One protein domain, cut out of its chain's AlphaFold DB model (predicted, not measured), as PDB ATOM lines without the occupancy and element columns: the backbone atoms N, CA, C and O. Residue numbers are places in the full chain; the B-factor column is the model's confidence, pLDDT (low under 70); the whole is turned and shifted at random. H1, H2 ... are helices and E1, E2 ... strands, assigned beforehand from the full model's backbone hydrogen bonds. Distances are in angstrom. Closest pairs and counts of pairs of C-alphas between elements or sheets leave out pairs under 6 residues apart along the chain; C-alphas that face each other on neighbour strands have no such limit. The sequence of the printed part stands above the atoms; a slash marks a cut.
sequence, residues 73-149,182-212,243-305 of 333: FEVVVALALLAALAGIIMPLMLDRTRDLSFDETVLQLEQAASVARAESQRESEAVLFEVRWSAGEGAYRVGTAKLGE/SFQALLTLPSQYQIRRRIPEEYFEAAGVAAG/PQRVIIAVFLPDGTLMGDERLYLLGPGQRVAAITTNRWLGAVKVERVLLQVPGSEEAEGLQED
ATOM      1  N   PHE A  73      30.209  49.990  12.147       91.94
ATOM      2  CA  PHE A  73      30.340  50.989  13.202       91.94
ATOM      3  C   PHE A  73      29.001  51.646  13.572       91.94
ATOM      4  O   PHE A  73      28.662  51.692  14.749       91.94
ATOM      5  N   GLU A  74      28.204  52.096  12.594       92.00
ATOM      6  CA  GLU A  74      26.871  52.667  12.853       92.00
ATOM      7  C   GLU A  74      25.943  51.668  13.552       92.00
ATOM      8  O   GLU A  74      25.203  52.051  14.457       92.00
ATOM      9  N   VAL A  75      26.005  50.384  13.180       95.69
ATOM     10  CA  VAL A  75      25.216  49.333  13.840       95.69
ATOM     11  C   VAL A  75      25.645  49.160  15.297       95.69
ATOM     12  O   VAL A  75      24.788  49.099  16.176       95.69
ATOM     13  N   VAL A  76      26.951  49.124  15.575       96.88
ATOM     14  CA  VAL A  76      27.470  49.001  16.948       96.88
ATOM     15  C   VAL A  76      27.079  50.211  17.796       96.88
ATOM     16  O   VAL A  76      26.600  50.035  18.914       96.88
ATOM     17  N   VAL A  77      27.210  51.429  17.262       96.81
ATOM     18  CA  VAL A  77      26.790  52.656  17.961       96.81
ATOM     19  C   VAL A  77      25.282  52.646  18.224       96.81
ATOM     20  O   VAL A  77      24.857  52.950  19.337       96.81
ATOM     21  N   ALA A  78      24.464  52.242  17.249       96.38
ATOM     22  CA  ALA A  78      23.017  52.139  17.432       96.38
ATOM     23  C   ALA A  78      22.643  51.116  18.517       96.38
ATOM     24  O   ALA A  78      21.786  51.399  19.353       96.38
ATOM     25  N   LEU A  79      23.304  49.954  18.548       97.75
ATOM     26  CA  LEU A  79      23.089  48.942  19.587       97.75
ATOM     27  C   LEU A  79      23.520  49.436  20.973       97.75
ATOM     28  O   LEU A  79      22.792  49.212  21.938       97.75
ATOM     29  N   ALA A  80      24.647  50.143  21.075       97.62
ATOM     30  CA  ALA A  80      25.105  50.729  22.334       97.62
ATOM     31  C   ALA A  80      24.105  51.766  22.874       97.62
ATOM     32  O   ALA A  80      23.760  51.738  24.055       97.62
ATOM     33  N   LEU A  81      23.573  52.630  22.001       97.88
ATOM     34  CA  LEU A  81      22.543  53.604  22.375       97.88
ATOM     35  C   LEU A  81      21.229  52.929  22.788       97.88
ATOM     36  O   LEU A  81      20.615  53.347  23.767       97.88
ATOM     37  N   LEU A  82      20.807  51.871  22.087       98.00
ATOM     38  CA  LEU A  82      19.617  51.101  22.461       98.00
ATOM     39  C   LEU A  82      19.785  50.408  23.817       98.00
ATOM     40  O   LEU A  82      18.848  50.421  24.613       98.00
ATOM     41  N   ALA A  83      20.960  49.841  24.098       97.56
ATOM     42  CA  ALA A  83      21.255  49.225  25.389       97.56
ATOM     43  C   ALA A  83      21.245  50.259  26.527       97.56
ATOM     44  O   ALA A  83      20.612  50.026  27.556       97.56
ATOM     45  N   ALA A  84      21.864  51.426  26.317       97.00
ATOM     46  CA  ALA A  84      21.844  52.522  27.286       97.00
ATOM     47  C   ALA A  84      20.413  53.015  27.561       97.00
ATOM     48  O   ALA A  84      20.013  53.175  28.713       97.00
ATOM     49  N   LEU A  85      19.606  53.187  26.509       97.50
ATOM     50  CA  LEU A  85      18.208  53.603  26.628       97.50
ATOM     51  C   LEU A  85      17.349  52.540  27.335       97.50
ATOM     52  O   LEU A  85      16.525  52.877  28.186       97.50
ATOM     53  N   ALA A  86      17.560  51.258  27.029       96.00
ATOM     54  CA  ALA A  86      16.878  50.156  27.701       96.00
ATOM     55  C   ALA A  86      17.206  50.108  29.203       96.00
ATOM     56  O   ALA A  86      16.297  49.881  30.000       96.00
ATOM     57  N   GLY A  87      18.455  50.391  29.589       95.12
ATOM     58  CA  GLY A  87      18.875  50.465  30.992       95.12
ATOM     59  C   GLY A  87      18.129  51.527  31.808       95.12
ATOM     60  O   GLY A  87      17.888  51.323  32.991       95.12
ATOM     61  N   ILE A  88      17.694  52.618  31.169       94.69
ATOM     62  CA  ILE A  88      16.922  53.692  31.817       94.69
ATOM     63  C   ILE A  88      15.418  53.382  31.806       94.69
ATOM     64  O   ILE A  88      14.722  53.574  32.802       94.69
ATOM     65  N   ILE A  89      14.890  52.903  30.677       95.38
ATOM     66  CA  ILE A  89      13.442  52.705  30.506       95.38
ATOM     67  C   ILE A  89      12.944  51.464  31.249       95.38
ATOM     68  O   ILE A  89      11.829  51.475  31.774       95.38
ATOM     69  N   MET A  90      13.732  50.388  31.288       94.12
ATOM     70  CA  MET A  90      13.288  49.117  31.859       94.12
ATOM     71  C   MET A  90      12.931  49.230  33.354       94.12
ATOM     72  O   MET A  90      11.836  48.784  33.699       94.12
ATOM     73  N   PRO A  91      13.733  49.869  34.232       88.94
ATOM     74  CA  PRO A  91      13.354  50.078  35.632       88.94
ATOM     75  C   PRO A  91      12.051  50.871  35.794       88.94
ATOM     76  O   PRO A  91      11.182  50.466  36.562       88.94
ATOM     77  N   LEU A  92      11.867  51.943  35.012       88.62
ATOM     78  CA  LEU A  92      10.647  52.763  35.041       88.62
ATOM     79  C   LEU A  92       9.407  51.971  34.609       88.62
ATOM     80  O   LEU A  92       8.326  52.125  35.179       88.62
ATOM     81  N   MET A  93       9.548  51.117  33.593       91.38
ATOM     82  CA  MET A  93       8.469  50.233  33.153       91.38
ATOM     83  C   MET A  93       8.151  49.170  34.204       91.38
ATOM     84  O   MET A  93       6.975  48.920  34.457       91.38
ATOM     85  N   LEU A  94       9.169  48.571  34.830       89.31
ATOM     86  CA  LEU A  94       8.989  47.589  35.902       89.31
ATOM     87  C   LEU A  94       8.297  48.191  37.127       89.31
ATOM     88  O   LEU A  94       7.487  47.520  37.760       89.31
ATOM     89  N   ASP A  95       8.592  49.442  37.462       85.50
ATOM     90  CA  ASP A  95       7.942  50.102  38.588       85.50
ATOM     91  C   ASP A  95       6.464  50.402  38.289       85.50
ATOM     92  O   ASP A  95       5.578  50.026  39.055       85.50
ATOM     93  N   ARG A  96       6.164  50.918  37.089       89.12
ATOM     94  CA  ARG A  96       4.774  51.131  36.650       89.12
ATOM     95  C   ARG A  96       3.958  49.846  36.573       89.12
ATOM     96  O   ARG A  96       2.781  49.852  36.926       89.12
ATOM     97  N   THR A  97       4.536  48.745  36.092       91.44
ATOM     98  CA  THR A  97       3.808  47.467  36.048       91.44
ATOM     99  C   THR A  97       3.535  46.936  37.450       91.44
ATOM    100  O   THR A  97       2.453  46.396  37.679       91.44
ATOM    101  N   ARG A  98       4.453  47.144  38.404       89.31
ATOM    102  CA  ARG A  98       4.222  46.824  39.820       89.31
ATOM    103  C   ARG A  98       3.089  47.660  40.409       89.31
ATOM    104  O   ARG A  98       2.228  47.074  41.059       89.31
ATOM    105  N   ASP A  99       3.039  48.965  40.131       89.62
ATOM    106  CA  ASP A  99       1.922  49.829  40.548       89.62
ATOM    107  C   ASP A  99       0.581  49.331  40.023       89.62
ATOM    108  O   ASP A  99      -0.335  49.099  40.809       89.62
ATOM    109  N   LEU A 100       0.486  49.090  38.715       92.31
ATOM    110  CA  LEU A 100      -0.755  48.615  38.107       92.31
ATOM    111  C   LEU A 100      -1.182  47.256  38.671       92.31
ATOM    112  O   LEU A 100      -2.356  47.061  38.969       92.31
ATOM    113  N   SER A 101      -0.234  46.330  38.859       92.56
ATOM    114  CA  SER A 101      -0.536  45.020  39.443       92.56
ATOM    115  C   SER A 101      -0.999  45.116  40.900       92.56
ATOM    116  O   SER A 101      -1.844  44.334  41.338       92.56
ATOM    117  N   PHE A 102      -0.473  46.089  41.650       94.94
ATOM    118  CA  PHE A 102      -0.876  46.337  43.028       94.94
ATOM    119  C   PHE A 102      -2.292  46.915  43.088       94.94
ATOM    120  O   PHE A 102      -3.122  46.405  43.839       94.94
ATOM    121  N   ASP A 103      -2.591  47.915  42.257       94.88
ATOM    122  CA  ASP A 103      -3.924  48.524  42.191       94.88
ATOM    123  C   ASP A 103      -4.980  47.504  41.715       94.88
ATOM    124  O   ASP A 103      -6.089  47.445  42.251       94.88
ATOM    125  N   GLU A 104      -4.629  46.632  40.765       95.62
ATOM    126  CA  GLU A 104      -5.489  45.519  40.353       95.62
ATOM    127  C   GLU A 104      -5.737  44.537  41.508       95.62
ATOM    128  O   GLU A 104      -6.876  44.126  41.735       95.62
ATOM    129  N   THR A 105      -4.701  44.205  42.283       95.94
ATOM    130  CA  THR A 105      -4.821  43.317  43.452       95.94
ATOM    131  C   THR A 105      -5.751  43.906  44.515       95.94
ATOM    132  O   THR A 105      -6.567  43.187  45.095       95.94
ATOM    133  N   VAL A 106      -5.667  45.219  44.750       96.44
ATOM    134  CA  VAL A 106      -6.560  45.955  45.657       96.44
ATOM    135  C   VAL A 106      -8.020  45.798  45.225       96.44
ATOM    136  O   VAL A 106      -8.860  45.396  46.034       96.44
ATOM    137  N   LEU A 107      -8.314  46.017  43.940       96.06
ATOM    138  CA  LEU A 107      -9.666  45.861  43.392       96.06
ATOM    139  C   LEU A 107     -10.161  44.410  43.457       96.06
ATOM    140  O   LEU A 107     -11.317  44.162  43.806       96.06
ATOM    141  N   GLN A 108      -9.303  43.438  43.141       96.31
ATOM    142  CA  GLN A 108      -9.647  42.016  43.220       96.31
ATOM    143  C   GLN A 108      -9.968  41.589  44.658       96.31
ATOM    144  O   GLN A 108     -10.879  40.785  44.871       96.31
ATOM    145  N   LEU A 109      -9.273  42.148  45.653       96.38
ATOM    146  CA  LEU A 109      -9.525  41.861  47.063       96.38
ATOM    147  C   LEU A 109     -10.893  42.392  47.524       96.38
ATOM    148  O   LEU A 109     -11.626  41.675  48.209       96.38
ATOM    149  N   GLU A 110     -11.273  43.604  47.107       96.31
ATOM    150  CA  GLU A 110     -12.617  44.151  47.360       96.31
ATOM    151  C   GLU A 110     -13.714  43.311  46.691       96.31
ATOM    152  O   GLU A 110     -14.740  43.001  47.306       96.31
ATOM    153  N   GLN A 111     -13.491  42.887  45.444       96.56
ATOM    154  CA  GLN A 111     -14.423  42.016  44.725       96.56
ATOM    155  C   GLN A 111     -14.582  40.659  45.421       96.56
ATOM    156  O   GLN A 111     -15.710  40.196  45.599       96.56
ATOM    157  N   ALA A 112     -13.483  40.049  45.871       96.75
ATOM    158  CA  ALA A 112     -13.514  38.796  46.623       96.75
ATOM    159  C   ALA A 112     -14.309  38.940  47.932       96.75
ATOM    160  O   ALA A 112     -15.129  38.078  48.251       96.75
ATOM    161  N   ALA A 113     -14.154  40.060  48.643       96.38
ATOM    162  CA  ALA A 113     -14.948  40.352  49.834       96.38
ATOM    163  C   ALA A 113     -16.448  40.508  49.513       96.38
ATOM    164  O   ALA A 113     -17.301  40.024  50.260       96.38
ATOM    165  N   SER A 114     -16.793  41.132  48.382       95.88
ATOM    166  CA  SER A 114     -18.187  41.218  47.927       95.88
ATOM    167  C   SER A 114     -18.779  39.845  47.596       95.88
ATOM    168  O   SER A 114     -19.961  39.618  47.864       95.88
ATOM    169  N   VAL A 115     -17.988  38.936  47.018       96.69
ATOM    170  CA  VAL A 115     -18.412  37.551  46.749       96.69
ATOM    171  C   VAL A 115     -18.650  36.807  48.060       96.69
ATOM    172  O   VAL A 115     -19.715  36.213  48.222       96.69
ATOM    173  N   ALA A 116     -17.730  36.918  49.021       95.94
ATOM    174  CA  ALA A 116     -17.855  36.305  50.344       95.94
ATOM    175  C   ALA A 116     -19.114  36.763  51.096       95.94
ATOM    176  O   ALA A 116     -19.842  35.959  51.681       95.94
ATOM    177  N   ARG A 117     -19.423  38.063  51.028       96.00
ATOM    178  CA  ARG A 117     -20.663  38.611  51.584       96.00
ATOM    179  C   ARG A 117     -21.902  38.012  50.919       96.00
ATOM    180  O   ARG A 117     -22.839  37.611  51.607       96.00
ATOM    181  N   ALA A 118     -21.922  37.984  49.587       96.25
ATOM    182  CA  ALA A 118     -23.052  37.448  48.832       96.25
ATOM    183  C   ALA A 118     -23.268  35.955  49.124       96.25
ATOM    184  O   ALA A 118     -24.408  35.500  49.202       96.25
ATOM    185  N   GLU A 119     -22.183  35.206  49.321       95.38
ATOM    186  CA  GLU A 119     -22.207  33.802  49.721       95.38
ATOM    187  C   GLU A 119     -22.836  33.614  51.107       95.38
ATOM    188  O   GLU A 119     -23.792  32.849  51.231       95.38
ATOM    189  N   SER A 120     -22.416  34.394  52.110       95.50
ATOM    190  CA  SER A 120     -23.015  34.355  53.455       95.50
ATOM    191  C   SER A 120     -24.529  34.589  53.441       95.50
ATOM    192  O   SER A 120     -25.295  33.847  54.060       95.50
ATOM    193  N   GLN A 121     -24.990  35.579  52.672       96.00
ATOM    194  CA  GLN A 121     -26.420  35.875  52.539       96.00
ATOM    195  C   GLN A 121     -27.177  34.774  51.790       96.00
ATOM    196  O   GLN A 121     -28.313  34.446  52.135       96.00
ATOM    197  N   ARG A 122     -26.560  34.201  50.752       96.38
ATOM    198  CA  ARG A 122     -27.168  33.146  49.938       96.38
ATOM    199  C   ARG A 122     -27.349  31.856  50.729       96.38
ATOM    200  O   ARG A 122     -28.372  31.194  50.564       96.38
ATOM    201  N   GLU A 123     -26.363  31.495  51.540       94.19
ATOM    202  CA  GLU A 123     -26.377  30.250  52.312       94.19
ATOM    203  C   GLU A 123     -27.037  30.407  53.682       94.19
ATOM    204  O   GLU A 123     -27.375  29.410  54.310       94.19
ATOM    205  N   SER A 124     -27.316  31.646  54.110       95.12
ATOM    206  CA  SER A 124     -27.838  31.955  55.450       95.12
ATOM    207  C   SER A 124     -26.914  31.471  56.579       95.12
ATOM    208  O   SER A 124     -27.367  31.192  57.687       95.12
ATOM    209  N   GLU A 125     -25.611  31.414  56.302       93.69
ATOM    210  CA  GLU A 125     -24.560  30.980  57.221       93.69
ATOM    211  C   GLU A 125     -23.493  32.073  57.350       93.69
ATOM    212  O   GLU A 125     -23.290  32.888  56.446       93.69
ATOM    213  N   ALA A 126     -22.805  32.110  58.492       92.94
ATOM    214  CA  ALA A 126     -21.687  33.023  58.674       92.94
ATOM    215  C   ALA A 126     -20.459  32.516  57.901       92.94
ATOM    216  O   ALA A 126     -20.082  31.347  58.002       92.94
ATOM    217  N   VAL A 127     -19.828  33.410  57.141       94.12
ATOM    218  CA  VAL A 127     -18.687  33.092  56.271       94.12
ATOM    219  C   VAL A 127     -17.472  33.901  56.707       94.12
ATOM    220  O   VAL A 127     -17.498  35.130  56.759       94.12
ATOM    221  N   LEU A 128     -16.386  33.203  57.012       93.81
ATOM    222  CA  LEU A 128     -15.062  33.764  57.246       93.81
ATOM    223  C   LEU A 128     -14.452  34.181  55.911       93.81
ATOM    224  O   LEU A 128     -14.339  33.358  55.010       93.81
ATOM    225  N   PHE A 129     -14.017  35.431  55.800       94.94
ATOM    226  CA  PHE A 129     -13.165  35.916  54.721       94.94
ATOM    227  C   PHE A 129     -11.735  36.021  55.245       94.94
ATOM    228  O   PHE A 129     -11.430  36.848  56.112       94.94
ATOM    229  N   GLU A 130     -10.863  35.142  54.765       92.75
ATOM    230  CA  GLU A 130      -9.543  34.944  55.353       92.75
ATOM    231  C   GLU A 130      -8.460  34.672  54.317       92.75
ATOM    232  O   GLU A 130      -8.718  34.335  53.160       92.75
ATOM    233  N   VAL A 131      -7.219  34.825  54.768       91.88
ATOM    234  CA  VAL A 131      -6.014  34.614  53.979       91.88
ATOM    235  C   VAL A 131      -5.206  33.502  54.611       91.88
ATOM    236  O   VAL A 131      -4.971  33.515  55.819       91.88
ATOM    237  N   ARG A 132      -4.764  32.550  53.790       90.69
ATOM    238  CA  ARG A 132      -3.940  31.415  54.201       90.69
ATOM    239  C   ARG A 132      -2.648  31.374  53.407       90.69
ATOM    240  O   ARG A 132      -2.665  31.521  52.187       90.69
ATOM    241  N   TRP A 133      -1.532  31.152  54.086       87.62
ATOM    242  CA  TRP A 133      -0.261  30.896  53.419       87.62
ATOM    243  C   TRP A 133      -0.200  29.445  52.936       87.62
ATOM    244  O   TRP A 133      -0.404  28.518  53.718       87.62
ATOM    245  N   SER A 134       0.111  29.244  51.657       84.88
ATOM    246  CA  SER A 134       0.361  27.927  51.079       84.88
ATOM    247  C   SER A 134       1.859  27.732  50.878       84.88
ATOM    248  O   SER A 134       2.439  28.265  49.933       84.88
ATOM    249  N   ALA A 135       2.497  26.950  51.756       81.44
ATOM    250  CA  ALA A 135       3.930  26.669  51.654       81.44
ATOM    251  C   ALA A 135       4.296  25.945  50.345       81.44
ATOM    252  O   ALA A 135       5.340  26.232  49.768       81.44
ATOM    253  N   GLY A 136       3.421  25.059  49.851       80.69
ATOM    254  CA  GLY A 136       3.652  24.315  48.610       80.69
ATOM    255  C   GLY A 136       3.628  25.187  47.352       80.69
ATOM    256  O   GLY A 136       4.349  24.906  46.401       80.69
ATOM    257  N   GLU A 137       2.835  26.259  47.351       81.25
ATOM    258  CA  GLU A 137       2.748  27.189  46.214       81.25
ATOM    259  C   GLU A 137       3.616  28.433  46.391       81.25
ATOM    260  O   GLU A 137       3.802  29.196  45.446       81.25
ATOM    261  N   GLY A 138       4.119  28.668  47.605       85.50
ATOM    262  CA  GLY A 138       4.767  29.923  47.948       85.50
ATOM    263  C   GLY A 138       3.838  31.118  47.719       85.50
ATOM    264  O   GLY A 138       4.291  32.153  47.244       85.50
ATOM    265  N   ALA A 139       2.544  30.986  48.008       88.81
ATOM    266  CA  ALA A 139       1.547  32.013  47.715       88.81
ATOM    267  C   ALA A 139       0.528  32.151  48.850       88.81
ATOM    268  O   ALA A 139       0.248  31.191  49.575       88.81
ATOM    269  N   TYR A 140      -0.058  33.341  48.989       89.88
ATOM    270  CA  TYR A 140      -1.195  33.548  49.880       89.88
ATOM    271  C   TYR A 140      -2.491  33.295  49.116       89.88
ATOM    272  O   TYR A 140      -2.720  33.869  48.057       89.88
ATOM    273  N   ARG A 141      -3.372  32.464  49.661       92.62
ATOM    274  CA  ARG A 141      -4.717  32.253  49.131       92.62
ATOM    275  C   ARG A 141      -5.705  33.047  49.962       92.62
ATOM    276  O   ARG A 141      -5.768  32.870  51.175       92.62
ATOM    277  N   VAL A 142      -6.478  33.899  49.310       94.12
ATOM    278  CA  VAL A 142      -7.605  34.619  49.898       94.12
ATOM    279  C   VAL A 142      -8.874  33.882  49.517       94.12
ATOM    280  O   VAL A 142      -9.076  33.544  48.347       94.12
ATOM    281  N   GLY A 143      -9.727  33.613  50.491       94.75
ATOM    282  CA  GLY A 143     -10.907  32.803  50.256       94.75
ATOM    283  C   GLY A 143     -11.927  32.883  51.369       94.75
ATOM    284  O   GLY A 143     -11.802  33.679  52.305       94.75
ATOM    285  N   THR A 144     -12.942  32.044  51.228       94.44
ATOM    286  CA  THR A 144     -14.031  31.905  52.184       94.44
ATOM    287  C   THR A 144     -13.951  30.585  52.930       94.44
ATOM    288  O   THR A 144     -13.460  29.592  52.398       94.44
ATOM    289  N   ALA A 145     -14.415  30.574  54.177       92.19
ATOM    290  CA  ALA A 145     -14.642  29.354  54.944       92.19
ATOM    291  C   ALA A 145     -15.901  29.485  55.804       92.19
ATOM    292  O   ALA A 145     -16.214  30.568  56.293       92.19
ATOM    293  N   LYS A 146     -16.631  28.392  56.017       90.25
ATOM    294  CA  LYS A 146     -17.847  28.409  56.843       90.25
ATOM    295  C   LYS A 146     -17.513  28.505  58.328       90.25
ATOM    296  O   LYS A 146     -16.643  27.792  58.830       90.25
ATOM    297  N   LEU A 147     -18.219  29.375  59.047       80.94
ATOM    298  CA  LEU A 147     -18.095  29.497  60.496       80.94
ATOM    299  C   LEU A 147     -18.911  28.383  61.167       80.94
ATOM    300  O   LEU A 147     -20.133  28.471  61.243       80.94
ATOM    301  N   GLY A 148     -18.241  27.344  61.665       64.00
ATOM    302  CA  GLY A 148     -18.888  26.255  62.410       64.00
ATOM    303  C   GLY A 148     -18.653  24.858  61.849       64.00
ATOM    304  O   GLY A 148     -19.001  23.891  62.517       64.00
ATOM    305  N   GLU A 149     -18.012  24.725  60.687       57.31
ATOM    306  CA  GLU A 149     -17.372  23.459  60.340       57.31
ATOM    307  C   GLU A 149     -16.090  23.365  61.176       57.31
ATOM    308  O   GLU A 149     -15.193  24.200  60.998       57.31
ATOM    309  N   SER A 182     -13.377  23.007  53.779       76.38
ATOM    310  CA  SER A 182     -14.252  24.173  53.892       76.38
ATOM    311  C   SER A 182     -13.686  25.464  53.298       76.38
ATOM    312  O   SER A 182     -14.397  26.464  53.274       76.38
ATOM    313  N   PHE A 183     -12.426  25.481  52.833       85.81
ATOM    314  CA  PHE A 183     -11.804  26.702  52.309       85.81
ATOM    315  C   PHE A 183     -11.923  26.808  50.788       85.81
ATOM    316  O   PHE A 183     -11.272  26.074  50.041       85.81
ATOM    317  N   GLN A 184     -12.697  27.784  50.324       90.94
ATOM    318  CA  GLN A 184     -12.829  28.102  48.910       90.94
ATOM    319  C   GLN A 184     -11.939  29.292  48.548       90.94
ATOM    320  O   GLN A 184     -12.228  30.440  48.885       90.94
ATOM    321  N   ALA A 185     -10.849  29.027  47.828       90.81
ATOM    322  CA  ALA A 185      -9.973  30.081  47.325       90.81
ATOM    323  C   ALA A 185     -10.689  30.919  46.250       90.81
ATOM    324  O   ALA A 185     -11.193  30.381  45.262       90.81
ATOM    325  N   LEU A 186     -10.698  32.238  46.438       94.25
ATOM    326  CA  LEU A 186     -11.244  33.221  45.498       94.25
ATOM    327  C   LEU A 186     -10.135  33.949  44.732       94.25
ATOM    328  O   LEU A 186     -10.314  34.295  43.565       94.25
ATOM    329  N   LEU A 187      -8.997  34.178  45.389       94.88
ATOM    330  CA  LEU A 187      -7.864  34.921  44.851       94.88
ATOM    331  C   LEU A 187      -6.551  34.313  45.358       94.88
ATOM    332  O   LEU A 187      -6.437  33.959  46.531       94.88
ATOM    333  N   THR A 188      -5.547  34.237  44.490       93.69
ATOM    334  CA  THR A 188      -4.185  33.832  44.859       93.69
ATOM    335  C   THR A 188      -3.255  35.025  44.707       93.69
ATOM    336  O   THR A 188      -3.075  35.545  43.609       93.69
ATOM    337  N   LEU A 189      -2.659  35.449  45.815       93.12
ATOM    338  CA  LEU A 189      -1.677  36.518  45.874       93.12
ATOM    339  C   LEU A 189      -0.258  35.934  45.757       93.12
ATOM    340  O   LEU A 189       0.066  34.972  46.465       93.12
ATOM    341  N   PRO A 190       0.616  36.519  44.920       90.19
ATOM    342  CA  PRO A 190       2.025  36.136  44.852       90.19
ATOM    343  C   PRO A 190       2.746  36.239  46.207       90.19
ATOM    344  O   PRO A 190       2.360  37.040  47.057       90.19
ATOM    345  N   SER A 191       3.857  35.511  46.376       88.50
ATOM    346  CA  SER A 191       4.715  35.526  47.585       88.50
ATOM    347  C   SER A 191       5.151  36.913  48.060       88.50
ATOM    348  O   SER A 191       5.478  37.091  49.231       88.50
ATOM    349  N   GLN A 192       5.204  37.875  47.141       90.75
ATOM    350  CA  GLN A 192       5.642  39.248  47.391       90.75
ATOM    351  C   GLN A 192       4.593  40.073  48.144       90.75
ATOM    352  O   GLN A 192       4.913  41.140  48.661       90.75
ATOM    353  N   TYR A 193       3.347  39.598  48.185       92.06
ATOM    354  CA  TYR A 193       2.271  40.235  48.923       92.06
ATOM    355  C   TYR A 193       2.195  39.671  50.332       92.06
ATOM    356  O   TYR A 193       2.365  38.473  50.538       92.06
ATOM    357  N   GLN A 194       1.901  40.523  51.307       89.94
ATOM    358  CA  GLN A 194       1.721  40.119  52.698       89.94
ATOM    359  C   GLN A 194       0.567  40.893  53.316       89.94
ATOM    360  O   GLN A 194       0.388  42.073  53.034       89.94
ATOM    361  N   ILE A 195      -0.196  40.252  54.200       89.12
ATOM    362  CA  ILE A 195      -1.239  40.928  54.974       89.12
ATOM    363  C   ILE A 195      -0.833  40.945  56.439       89.12
ATOM    364  O   ILE A 195      -0.519  39.904  57.020       89.12
ATOM    365  N   ARG A 196      -0.827  42.137  57.038       86.56
ATOM    366  CA  ARG A 196      -0.397  42.358  58.422       86.56
ATOM    367  C   ARG A 196      -1.353  43.264  59.183       86.56
ATOM    368  O   ARG A 196      -2.044  44.092  58.605       86.56
ATOM    369  N   ARG A 197      -1.336  43.148  60.511       82.75
ATOM    370  CA  ARG A 197      -2.035  44.070  61.426       82.75
ATOM    371  C   ARG A 197      -1.304  45.407  61.590       82.75
ATOM    372  O   ARG A 197      -1.929  46.420  61.875       82.75
ATOM    373  N   ARG A 198       0.021  45.417  61.408       80.56
ATOM    374  CA  ARG A 198       0.886  46.596  61.544       80.56
ATOM    375  C   ARG A 198       1.812  46.706  60.334       80.56
ATOM    376  O   ARG A 198       2.312  45.687  59.856       80.56
ATOM    377  N   ILE A 199       2.032  47.935  59.869       75.69
ATOM    378  CA  ILE A 199       3.054  48.246  58.864       75.69
ATOM    379  C   ILE A 199       4.426  48.177  59.559       75.69
ATOM    380  O   ILE A 199       4.589  48.825  60.595       75.69
ATOM    381  N   PRO A 200       5.385  47.383  59.054       75.50
ATOM    382  CA  PRO A 200       6.746  47.350  59.593       75.50
ATOM    383  C   PRO A 200       7.416  48.731  59.525       75.50
ATOM    384  O   PRO A 200       7.177  49.471  58.575       75.50
ATOM    385  N   GLU A 201       8.265  49.066  60.499       71.88
ATOM    386  CA  GLU A 201       8.973  50.364  60.547       71.88
ATOM    387  C   GLU A 201       9.855  50.589  59.304       71.88
ATOM    388  O   GLU A 201       9.869  51.681  58.746       71.88
ATOM    389  N   GLU A 202      10.433  49.513  58.770       71.88
ATOM    390  CA  GLU A 202      11.236  49.474  57.537       71.88
ATOM    391  C   GLU A 202      10.522  50.072  56.308       71.88
ATOM    392  O   GLU A 202      11.152  50.662  55.431       71.88
ATOM    393  N   TYR A 203       9.190  49.946  56.225       70.12
ATOM    394  CA  TYR A 203       8.417  50.522  55.118       70.12
ATOM    395  C   TYR A 203       8.365  52.052  55.197       70.12
ATOM    396  O   TYR A 203       8.282  52.711  54.164       70.12
ATOM    397  N   PHE A 204       8.413  52.619  56.404       70.38
ATOM    398  CA  PHE A 204       8.467  54.066  56.597       70.38
ATOM    399  C   PHE A 204       9.872  54.601  56.322       70.38
ATOM    400  O   PHE A 204      10.002  55.623  55.658       70.38
ATOM    401  N   GLU A 205      10.916  53.896  56.763       70.88
ATOM    402  CA  GLU A 205      12.307  54.288  56.493       70.88
ATOM    403  C   GLU A 205      12.575  54.375  54.993       70.88
ATOM    404  O   GLU A 205      13.104  55.368  54.496       70.88
ATOM    405  N   ALA A 206      12.139  53.367  54.245       64.81
ATOM    406  CA  ALA A 206      12.412  53.326  52.825       64.81
ATOM    407  C   ALA A 206      11.475  54.215  51.984       64.81
ATOM    408  O   ALA A 206      11.912  54.748  50.964       64.81
ATOM    409  N   ALA A 207      10.255  54.501  52.459       59.72
ATOM    410  CA  ALA A 207       9.460  55.607  51.925       59.72
ATOM    411  C   ALA A 207      10.179  56.959  52.114       59.72
ATOM    412  O   ALA A 207      10.081  57.829  51.251       59.72
ATOM    413  N   GLY A 208      10.949  57.115  53.196       54.97
ATOM    414  CA  GLY A 208      11.754  58.310  53.473       54.97
ATOM    415  C   GLY A 208      12.950  58.445  52.554       54.97
ATOM    416  O   GLY A 208      13.205  59.530  52.049       54.97
ATOM    417  N   VAL A 209      13.627  57.334  52.266       57.03
ATOM    418  CA  VAL A 209      14.722  57.286  51.284       57.03
ATOM    419  C   VAL A 209      14.214  57.522  49.858       57.03
ATOM    420  O   VAL A 209      14.910  58.122  49.048       57.03
ATOM    421  N   ALA A 210      12.998  57.081  49.524       55.12
ATOM    422  CA  ALA A 210      12.394  57.371  48.224       55.12
ATOM    423  C   ALA A 210      11.921  58.832  48.103       55.12
ATOM    424  O   ALA A 210      11.967  59.394  47.009       55.12
ATOM    425  N   ALA A 211      11.468  59.437  49.208       52.72
ATOM    426  CA  ALA A 211      11.056  60.840  49.268       52.72
ATOM    427  C   ALA A 211      12.244  61.813  49.368       52.72
ATOM    428  O   ALA A 211      12.140  62.956  48.940       52.72
ATOM    429  N   GLY A 212      13.379  61.371  49.909       48.53
ATOM    430  CA  GLY A 212      14.597  62.162  50.013       48.53
ATOM    431  C   GLY A 212      15.720  61.581  49.169       48.53
ATOM    432  O   GLY A 212      16.330  60.609  49.589       48.53
ATOM    433  N   PRO A 243       2.302  34.807  58.898       67.31
ATOM    434  CA  PRO A 243       1.107  34.292  59.543       67.31
ATOM    435  C   PRO A 243       0.465  33.268  58.610       67.31
ATOM    436  O   PRO A 243       0.142  33.576  57.462       67.31
ATOM    437  N   GLN A 244       0.315  32.035  59.095       79.31
ATOM    438  CA  GLN A 244      -0.247  30.945  58.295       79.31
ATOM    439  C   GLN A 244      -1.711  31.208  57.940       79.31
ATOM    440  O   GLN A 244      -2.180  30.775  56.890       79.31
ATOM    441  N   ARG A 245      -2.418  31.942  58.806       84.94
ATOM    442  CA  ARG A 245      -3.828  32.286  58.662       84.94
ATOM    443  C   ARG A 245      -4.102  33.673  59.236       84.94
ATOM    444  O   ARG A 245      -3.681  33.978  60.349       84.94
ATOM    445  N   VAL A 246      -4.836  34.496  58.492       87.31
ATOM    446  CA  VAL A 246      -5.311  35.817  58.926       87.31
ATOM    447  C   VAL A 246      -6.775  35.964  58.534       87.31
ATOM    448  O   VAL A 246      -7.105  35.916  57.353       87.31
ATOM    449  N   ILE A 247      -7.655  36.165  59.512       90.12
ATOM    450  CA  ILE A 247      -9.067  36.476  59.258       90.12
ATOM    451  C   ILE A 247      -9.169  37.976  58.977       90.12
ATOM    452  O   ILE A 247      -8.767  38.784  59.812       90.12
ATOM    453  N   ILE A 248      -9.686  38.345  57.803       90.81
ATOM    454  CA  ILE A 248      -9.929  39.747  57.439       90.81
ATOM    455  C   ILE A 248     -11.273  40.194  58.013       90.81
ATOM    456  O   ILE A 248     -11.364  41.225  58.679       90.81
ATOM    457  N   ALA A 249     -12.321  39.417  57.742       93.19
ATOM    458  CA  ALA A 249     -13.679  39.708  58.175       93.19
ATOM    459  C   ALA A 249     -14.496  38.420  58.325       93.19
ATOM    460  O   ALA A 249     -14.145  37.368  57.799       93.19
ATOM    461  N   VAL A 250     -15.615  38.525  59.024       94.25
ATOM    462  CA  VAL A 250     -16.655  37.511  59.155       94.25
ATOM    463  C   VAL A 250     -17.944  38.146  58.666       94.25
ATOM    464  O   VAL A 250     -18.429  39.107  59.266       94.25
ATOM    465  N   PHE A 251     -18.482  37.641  57.566       95.12
ATOM    466  CA  PHE A 251     -19.770  38.071  57.041       95.12
ATOM    467  C   PHE A 251     -20.883  37.284  57.718       95.12
ATOM    468  O   PHE A 251     -20.800  36.061  57.843       95.12
ATOM    469  N   LEU A 252     -21.902  38.004  58.178       95.12
ATOM    470  CA  LEU A 252     -23.088  37.433  58.797       95.12
ATOM    471  C   LEU A 252     -24.236  37.375  57.775       95.12
ATOM    472  O   LEU A 252     -24.304  38.209  56.864       95.12
ATOM    473  N   PRO A 253     -25.175  36.423  57.925       94.31
ATOM    474  CA  PRO A 253     -26.257  36.224  56.958       94.31
ATOM    475  C   PRO A 253     -27.243  37.399  56.889       94.31
ATOM    476  O   PRO A 253     -27.945  37.560  55.893       94.31
ATOM    477  N   ASP A 254     -27.274  38.252  57.915       93.06
ATOM    478  CA  ASP A 254     -28.049  39.498  57.938       93.06
ATOM    479  C   ASP A 254     -27.422  40.620  57.085       93.06
ATOM    480  O   ASP A 254     -28.009  41.690  56.920       93.06
ATOM    481  N   GLY A 255     -26.246  40.375  56.497       89.19
ATOM    482  CA  GLY A 255     -25.513  41.329  55.676       89.19
ATOM    483  C   GLY A 255     -24.616  42.280  56.460       89.19
ATOM    484  O   GLY A 255     -24.020  43.160  55.827       89.19
ATOM    485  N   THR A 256     -24.511  42.117  57.780       92.81
ATOM    486  CA  THR A 256     -23.515  42.802  58.609       92.81
ATOM    487  C   THR A 256     -22.166  42.077  58.546       92.81
ATOM    488  O   THR A 256     -22.040  40.988  57.980       92.81
ATOM    489  N   LEU A 257     -21.119  42.710  59.080       91.69
ATOM    490  CA  LEU A 257     -19.787  42.113  59.148       91.69
ATOM    491  C   LEU A 257     -19.163  42.331  60.532       91.69
ATOM    492  O   LEU A 257     -19.334  43.390  61.145       91.69
ATOM    493  N   MET A 258     -18.370  41.359  60.977       86.44
ATOM    494  CA  MET A 258     -17.446  41.475  62.107       86.44
ATOM    495  C   MET A 258     -15.997  41.381  61.615       86.44
ATOM    496  O   MET A 258     -15.724  40.703  60.635       86.44
ATOM    497  N   GLY A 259     -15.050  42.053  62.259       76.75
ATOM    498  CA  GLY A 259     -13.650  42.014  61.833       76.75
ATOM    499  C   GLY A 259     -12.779  43.017  62.572       76.75
ATOM    500  O   GLY A 259     -13.295  43.907  63.263       76.75
ATOM    501  N   ASP A 260     -11.464  42.843  62.420       66.19
ATOM    502  CA  ASP A 260     -10.465  43.801  62.891       66.19
ATOM    503  C   ASP A 260     -10.673  45.163  62.210       66.19
ATOM    504  O   ASP A 260     -11.112  45.261  61.059       66.19
ATOM    505  N   GLU A 261     -10.365  46.233  62.942       65.94
ATOM    506  CA  GLU A 261     -10.642  47.599  62.487       65.94
ATOM    507  C   GLU A 261      -9.732  48.023  61.328       65.94
ATOM    508  O   GLU A 261     -10.151  48.802  60.468       65.94
ATOM    509  N   ARG A 262      -8.501  47.492  61.264       83.25
ATOM    510  CA  ARG A 262      -7.548  47.829  60.204       83.25
ATOM    511  C   ARG A 262      -6.486  46.751  60.003       83.25
ATOM    512  O   ARG A 262      -5.780  46.379  60.938       83.25
ATOM    513  N   LEU A 263      -6.346  46.296  58.764       91.06
ATOM    514  CA  LEU A 263      -5.234  45.473  58.290       91.06
ATOM    515  C   LEU A 263      -4.511  46.213  57.160       91.06
ATOM    516  O   LEU A 263      -5.023  47.186  56.609       91.06
ATOM    517  N   TYR A 264      -3.322  45.746  56.803       92.19
ATOM    518  CA  TYR A 264      -2.502  46.318  55.745       92.19
ATOM    519  C   TYR A 264      -2.078  45.234  54.765       92.19
ATOM    520  O   TYR A 264      -1.524  44.214  55.174       92.19
ATOM    521  N   LEU A 265      -2.329  45.474  53.482       93.88
ATOM    522  CA  LEU A 265      -1.760  44.733  52.368       93.88
ATOM    523  C   LEU A 265      -0.445  45.406  51.975       93.88
ATOM    524  O   LEU A 265      -0.430  46.566  51.568       93.88
ATOM    525  N   LEU A 266       0.645  44.667  52.100       92.44
ATOM    526  CA  LEU A 266       1.982  45.059  51.686       92.44
ATOM    527  C   LEU A 266       2.281  44.374  50.355       92.44
ATOM    528  O   LEU A 266       2.065  43.170  50.232       92.44
ATOM    529  N   GLY A 267       2.752  45.129  49.369       92.38
ATOM    530  CA  GLY A 267       3.090  44.636  48.036       92.38
ATOM    531  C   GLY A 267       4.526  44.965  47.622       92.38
ATOM    532  O   GLY A 267       5.285  45.569  48.388       92.38
ATOM    533  N   PRO A 268       4.918  44.583  46.393       87.81
ATOM    534  CA  PRO A 268       6.261  44.821  45.880       87.81
ATOM    535  C   PRO A 268       6.591  46.313  45.791       87.81
ATOM    536  O   PRO A 268       5.739  47.133  45.450       87.81
ATOM    537  N   GLY A 269       7.853  46.667  46.054       84.44
ATOM    538  CA  GLY A 269       8.317  48.060  46.031       84.44
ATOM    539  C   GLY A 269       7.635  48.936  47.081       84.44
ATOM    540  O   GLY A 269       7.243  50.052  46.771       84.44
ATOM    541  N   GLN A 270       7.436  48.397  48.289       83.56
ATOM    542  CA  GLN A 270       6.923  49.117  49.468       83.56
ATOM    543  C   GLN A 270       5.529  49.726  49.303       83.56
ATOM    544  O   GLN A 270       5.130  50.640  50.022       83.56
ATOM    545  N   ARG A 271       4.745  49.178  48.377       88.69
ATOM    546  CA  ARG A 271       3.358  49.582  48.171       88.69
ATOM    547  C   ARG A 271       2.513  49.084  49.332       88.69
ATOM    548  O   ARG A 271       2.622  47.923  49.727       88.69
ATOM    549  N   VAL A 272       1.671  49.961  49.868       93.25
ATOM    550  CA  VAL A 272       0.804  49.646  51.003       93.25
ATOM    551  C   VAL A 272      -0.630  50.027  50.685       93.25
ATOM    552  O   VAL A 272      -0.904  51.081  50.114       93.25
ATOM    553  N   ALA A 273      -1.560  49.165  51.079       95.50
ATOM    554  CA  ALA A 273      -2.981  49.459  51.103       95.50
ATOM    555  C   ALA A 273      -3.558  49.106  52.474       95.50
ATOM    556  O   ALA A 273      -3.185  48.101  53.075       95.50
ATOM    557  N   ALA A 274      -4.461  49.935  52.983       94.50
ATOM    558  CA  ALA A 274      -5.217  49.665  54.191       94.50
ATOM    559  C   ALA A 274      -6.495  48.912  53.826       94.50
ATOM    560  O   ALA A 274      -7.297  49.379  53.023       94.50
ATOM    561  N   ILE A 275      -6.692  47.767  54.465       94.50
ATOM    562  CA  ILE A 275      -7.934  47.009  54.443       94.50
ATOM    563  C   ILE A 275      -8.728  47.454  55.671       94.50
ATOM    564  O   ILE A 275      -8.307  47.245  56.811       94.50
ATOM    565  N   THR A 276      -9.864  48.095  55.435       93.62
ATOM    566  CA  THR A 276     -10.765  48.597  56.475       93.62
ATOM    567  C   THR A 276     -12.122  47.933  56.346       93.62
ATOM    568  O   THR A 276     -12.582  47.599  55.251       93.62
ATOM    569  N   THR A 277     -12.776  47.718  57.480       90.56
ATOM    570  CA  THR A 277     -14.073  47.054  57.524       90.56
ATOM    571  C   THR A 277     -15.169  48.061  57.876       90.56
ATOM    572  O   THR A 277     -15.160  48.682  58.936       90.56
ATOM    573  N   ASN A 278     -16.136  48.260  56.977       89.50
ATOM    574  CA  ASN A 278     -17.279  49.135  57.221       89.50
ATOM    575  C   ASN A 278     -18.471  48.311  57.717       89.50
ATOM    576  O   ASN A 278     -19.240  47.762  56.923       89.50
ATOM    577  N   ARG A 279     -18.637  48.262  59.042       87.62
ATOM    578  CA  ARG A 279     -19.707  47.499  59.707       87.62
ATOM    579  C   ARG A 279     -21.113  47.941  59.308       87.62
ATOM    580  O   ARG A 279     -21.994  47.097  59.207       87.62
ATOM    581  N   TRP A 280     -21.308  49.233  59.044       84.81
ATOM    582  CA  TRP A 280     -22.603  49.775  58.631       84.81
ATOM    583  C   TRP A 280     -22.991  49.312  57.228       84.81
ATOM    584  O   TRP A 280     -24.119  48.890  56.990       84.81
ATOM    585  N   LEU A 281     -22.042  49.365  56.292       87.81
ATOM    586  CA  LEU A 281     -22.287  48.955  54.913       87.81
ATOM    587  C   LEU A 281     -22.181  47.445  54.711       87.81
ATOM    588  O   LEU A 281     -22.579  46.972  53.647       87.81
ATOM    589  N   GLY A 282     -21.643  46.692  55.675       90.38
ATOM    590  CA  GLY A 282     -21.339  45.273  55.494       90.38
ATOM    591  C   GLY A 282     -20.271  45.045  54.416       90.38
ATOM    592  O   GLY A 282     -20.328  44.045  53.707       90.38
ATOM    593  N   ALA A 283     -19.359  46.001  54.217       92.06
ATOM    594  CA  ALA A 283     -18.377  45.991  53.134       92.06
ATOM    595  C   ALA A 283     -16.938  46.074  53.658       92.06
ATOM    596  O   ALA A 283     -16.661  46.748  54.651       92.06
ATOM    597  N   VAL A 284     -16.018  45.422  52.950       93.62
ATOM    598  CA  VAL A 284     -14.571  45.592  53.128       93.62
ATOM    599  C   VAL A 284     -14.095  46.576  52.070       93.62
ATOM    600  O   VAL A 284     -14.428  46.412  50.897       93.62
ATOM    601  N   LYS A 285     -13.346  47.594  52.489       94.75
ATOM    602  CA  LYS A 285     -12.757  48.601  51.608       94.75
ATOM    603  C   LYS A 285     -11.243  48.497  51.668       94.75
ATOM    604  O   LYS A 285     -10.679  48.387  52.760       94.75
ATOM    605  N   VAL A 286     -10.595  48.540  50.517       95.69
ATOM    606  CA  VAL A 286      -9.148  48.440  50.389       95.69
ATOM    607  C   VAL A 286      -8.658  49.695  49.682       95.69
ATOM    608  O   VAL A 286      -8.936  49.919  48.511       95.69
ATOM    609  N   GLU A 287      -7.935  50.542  50.407       94.25
ATOM    610  CA  GLU A 287      -7.457  51.821  49.884       94.25
ATOM    611  C   GLU A 287      -5.943  51.874  49.907       94.25
ATOM    612  O   GLU A 287      -5.314  51.535  50.910       94.25
ATOM    613  N   ARG A 288      -5.343  52.352  48.817       92.50
ATOM    614  CA  ARG A 288      -3.909  52.613  48.774       92.50
ATOM    615  C   ARG A 288      -3.543  53.668  49.819       92.50
ATOM    616  O   ARG A 288      -4.176  54.717  49.909       92.50
ATOM    617  N   VAL A 289      -2.502  53.382  50.591       90.25
ATOM    618  CA  VAL A 289      -1.944  54.295  51.587       90.25
ATOM    619  C   VAL A 289      -0.621  54.805  51.050       90.25
ATOM    620  O   VAL A 289       0.292  54.026  50.778       90.25
ATOM    621  N   LEU A 290      -0.521  56.122  50.907       83.81
ATOM    622  CA  LEU A 290       0.765  56.773  50.716       83.81
ATOM    623  C   LEU A 290       1.441  56.835  52.083       83.81
ATOM    624  O   LEU A 290       0.937  57.485  52.999       83.81
ATOM    625  N   LEU A 291       2.540  56.099  52.232       78.00
ATOM    626  CA  LEU A 291       3.376  56.194  53.419       78.00
ATOM    627  C   LEU A 291       4.103  57.534  53.357       78.00
ATOM    628  O   LEU A 291       5.060  57.689  52.608       78.00
ATOM    629  N   GLN A 292       3.604  58.514  54.101       66.94
ATOM    630  CA  GLN A 292       4.342  59.743  54.347       66.94
ATOM    631  C   GLN A 292       5.308  59.499  55.497       66.94
ATOM    632  O   GLN A 292       4.935  58.902  56.513       66.94
ATOM    633  N   VAL A 293       6.547  59.952  55.334       57.31
ATOM    634  CA  VAL A 293       7.509  59.937  56.430       57.31
ATOM    635  C   VAL A 293       7.227  61.130  57.325       57.31
ATOM    636  O   VAL A 293       7.232  62.261  56.840       57.31
ATOM    637  N   PRO A 294       6.947  60.912  58.619       47.47
ATOM    638  CA  PRO A 294       6.778  62.019  59.544       47.47
ATOM    639  C   PRO A 294       8.084  62.823  59.597       47.47
ATOM    640  O   PRO A 294       9.112  62.300  60.022       47.47
ATOM    641  N   GLY A 295       8.035  64.079  59.140       51.19
ATOM    642  CA  GLY A 295       9.176  65.002  59.126       51.19
ATOM    643  C   GLY A 295       9.696  65.420  57.747       51.19
ATOM    644  O   GLY A 295      10.651  66.189  57.703       51.19
ATOM    645  N   SER A 296       9.106  64.968  56.632       52.88
ATOM    646  CA  SER A 296       9.416  65.556  55.319       52.88
ATOM    647  C   SER A 296       8.617  66.850  55.104       52.88
ATOM    648  O   SER A 296       7.394  66.857  55.231       52.88
ATOM    649  N   GLU A 297       9.295  67.949  54.755       51.19
ATOM    650  CA  GLU A 297       8.690  69.281  54.542       51.19
ATOM    651  C   GLU A 297       7.576  69.274  53.465       51.19
ATOM    652  O   GLU A 297       6.661  70.093  53.491       51.19
ATOM    653  N   GLU A 298       7.581  68.293  52.555       51.75
ATOM    654  CA  GLU A 298       6.529  68.099  51.545       51.75
ATOM    655  C   GLU A 298       5.184  67.614  52.123       51.75
ATOM    656  O   GLU A 298       4.130  67.834  51.515       51.75
ATOM    657  N   ALA A 299       5.187  66.956  53.289       48.62
ATOM    658  CA  ALA A 299       3.966  66.443  53.911       48.62
ATOM    659  C   ALA A 299       3.086  67.572  54.479       48.62
ATOM    660  O   ALA A 299       1.859  67.473  54.422       48.62
ATOM    661  N   GLU A 300       3.693  68.668  54.949       51.28
ATOM    662  CA  GLU A 300       2.959  69.827  55.471       51.28
ATOM    663  C   GLU A 300       2.235  70.595  54.348       51.28
ATOM    664  O   GLU A 300       1.074  70.978  54.510       51.28
ATOM    665  N   GLY A 301       2.848  70.721  53.164       51.94
ATOM    666  CA  GLY A 301       2.252  71.438  52.027       51.94
ATOM    667  C   GLY A 301       1.022  70.749  51.416       51.94
ATOM    668  O   GLY A 301       0.021  71.398  51.113       51.94
ATOM    669  N   LEU A 302       1.047  69.418  51.280       52.44
ATOM    670  CA  LEU A 302      -0.093  68.652  50.743       52.44
ATOM    671  C   LEU A 302      -1.277  68.575  51.719       52.44
ATOM    672  O   LEU A 302      -2.426  68.422  51.289       52.44
ATOM    673  N   GLN A 303      -1.012  68.672  53.023       51.38
ATOM    674  CA  GLN A 303      -2.052  68.709  54.046       51.38
ATOM    675  C   GLN A 303      -2.746  70.083  54.078       51.38
ATOM    676  O   GLN A 303      -3.980  70.127  54.093       51.38
ATOM    677  N   GLU A 304      -1.994  71.184  53.939       50.69
ATOM    678  CA  GLU A 304      -2.565  72.535  53.796       50.69
ATOM    679  C   GLU A 304      -3.432  72.693  52.535       50.69
ATOM    680  O   GLU A 304      -4.507  73.298  52.598       50.69
ATOM    681  N   ASP A 305      -3.025  72.125  51.395       52.97
ATOM    682  CA  ASP A 305      -3.803  72.215  50.150       52.97
ATOM    683  C   ASP A 305      -5.102  71.398  50.198       52.97
ATOM    684  O   ASP A 305      -6.119  71.798  49.622       52.97
TER     685      ASP A 305
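Overview. This is residues 73 to 149, 182 to 212 and 243 to 305 of the 333 residues of the protein "Prepilin-type N-terminal cleavage/methylation domain-containing protein" of Cyanobacteria bacterium CYA (UniProt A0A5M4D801). Two strongly twisted sheets, E3 E2 E1 E5 E6 and E4 E7 E8 E9, stand partly face to face as a sandwich, and the later part of one very long helix, H1, packs along the strands of both, over E2 and E1 of the one sheet and over E8 and E9 of the other. Residues 73 to 94 of H1 stick out as a long arm; H2 and H3 lie off the sheets, and residues 299 to 305 of H3 stick out too. The printed part has 171 residues, with three named helices and nine named strands in the order H1 E1 E2 E3 E4 H2 E5 E6 E7 E8 E9 H3; both sheets, in the orders given, are antiparallel, and the class is mixed. The whole is loose, with a radius of gyration of the C-alphas of 20.5 A, and spans 73 by 43 by 25 A.

Along the chain. Look first for the larger sheet: E3 at residues 184 to 189, E2 at 139 to 146 with 21.7 A, E1 at 127 to 134 with 20.4 A, E5 at 245 to 251 and E6 at 257 to 259. The other sheet holds E4 at 194 to 196, E7 at 262 to 266, E8 at 272 to 278 with 19.1 A, and E9 at 283 to 289. Find C-alpha 73 at (30.340, 50.989, 13.202); from there H1 runs 71.9 A to C-alpha 123 at (-26.377, 30.250, 52.312), with a kink of 33 degrees near residue 89. H2 is residues 201 to 211, and H3, residues 297 to 305, ends at (-3.803, 72.215, 50.150).

Arrangement. In the larger sheet look at N 142 and O 187 for E2 and E3, 2.8 A; N 130 and O 143 for the hairpin E1 and E2, 3.0 A; N 129 and O 249 for E1 and E5, 2.8 A; and N 250 and O 258 for the hairpin E5 and E6, 2.7 A. E7 E8 E9 are a meander, each strand the antiparallel neighbour of the one before, with N 265 and O 273 at 2.8 A and N 276 and O 285 at 2.8 A, within hydrogen-bond range; E4 is the antiparallel neighbour of E7, with N 194 and O 266 at 2.9 A. The facing parts of this sandwich, two sheets face to face, are 10.1 A centre to centre. H1 is on each sheet, in two layers, a helix on one face: its height is 6.7 A over the larger and 14.3 A over the other. Its closest C-alphas to E9 are Val 106 and Val 286, 5.9 A. H2 and H3 touch no helix. Each O i to N i+4 pair is within hydrogen-bond range in H2, against 45 of 47 in H1 and 4 of 5 in H3.

Size, cuts and confidence. The C-alphas of Phe 73 and Asp 254, the two farthest apart, are 74.4 A apart. Residues 150 to 181 and 213 to 242 are not printed, leaving C-alpha gaps of 7.2 A and 32.4 A. Of the links printed whole, E9 to H3 is short and the others are tight. The pLDDT is under 70 at 26 residues, among them 206 to 212 and 292 to 305.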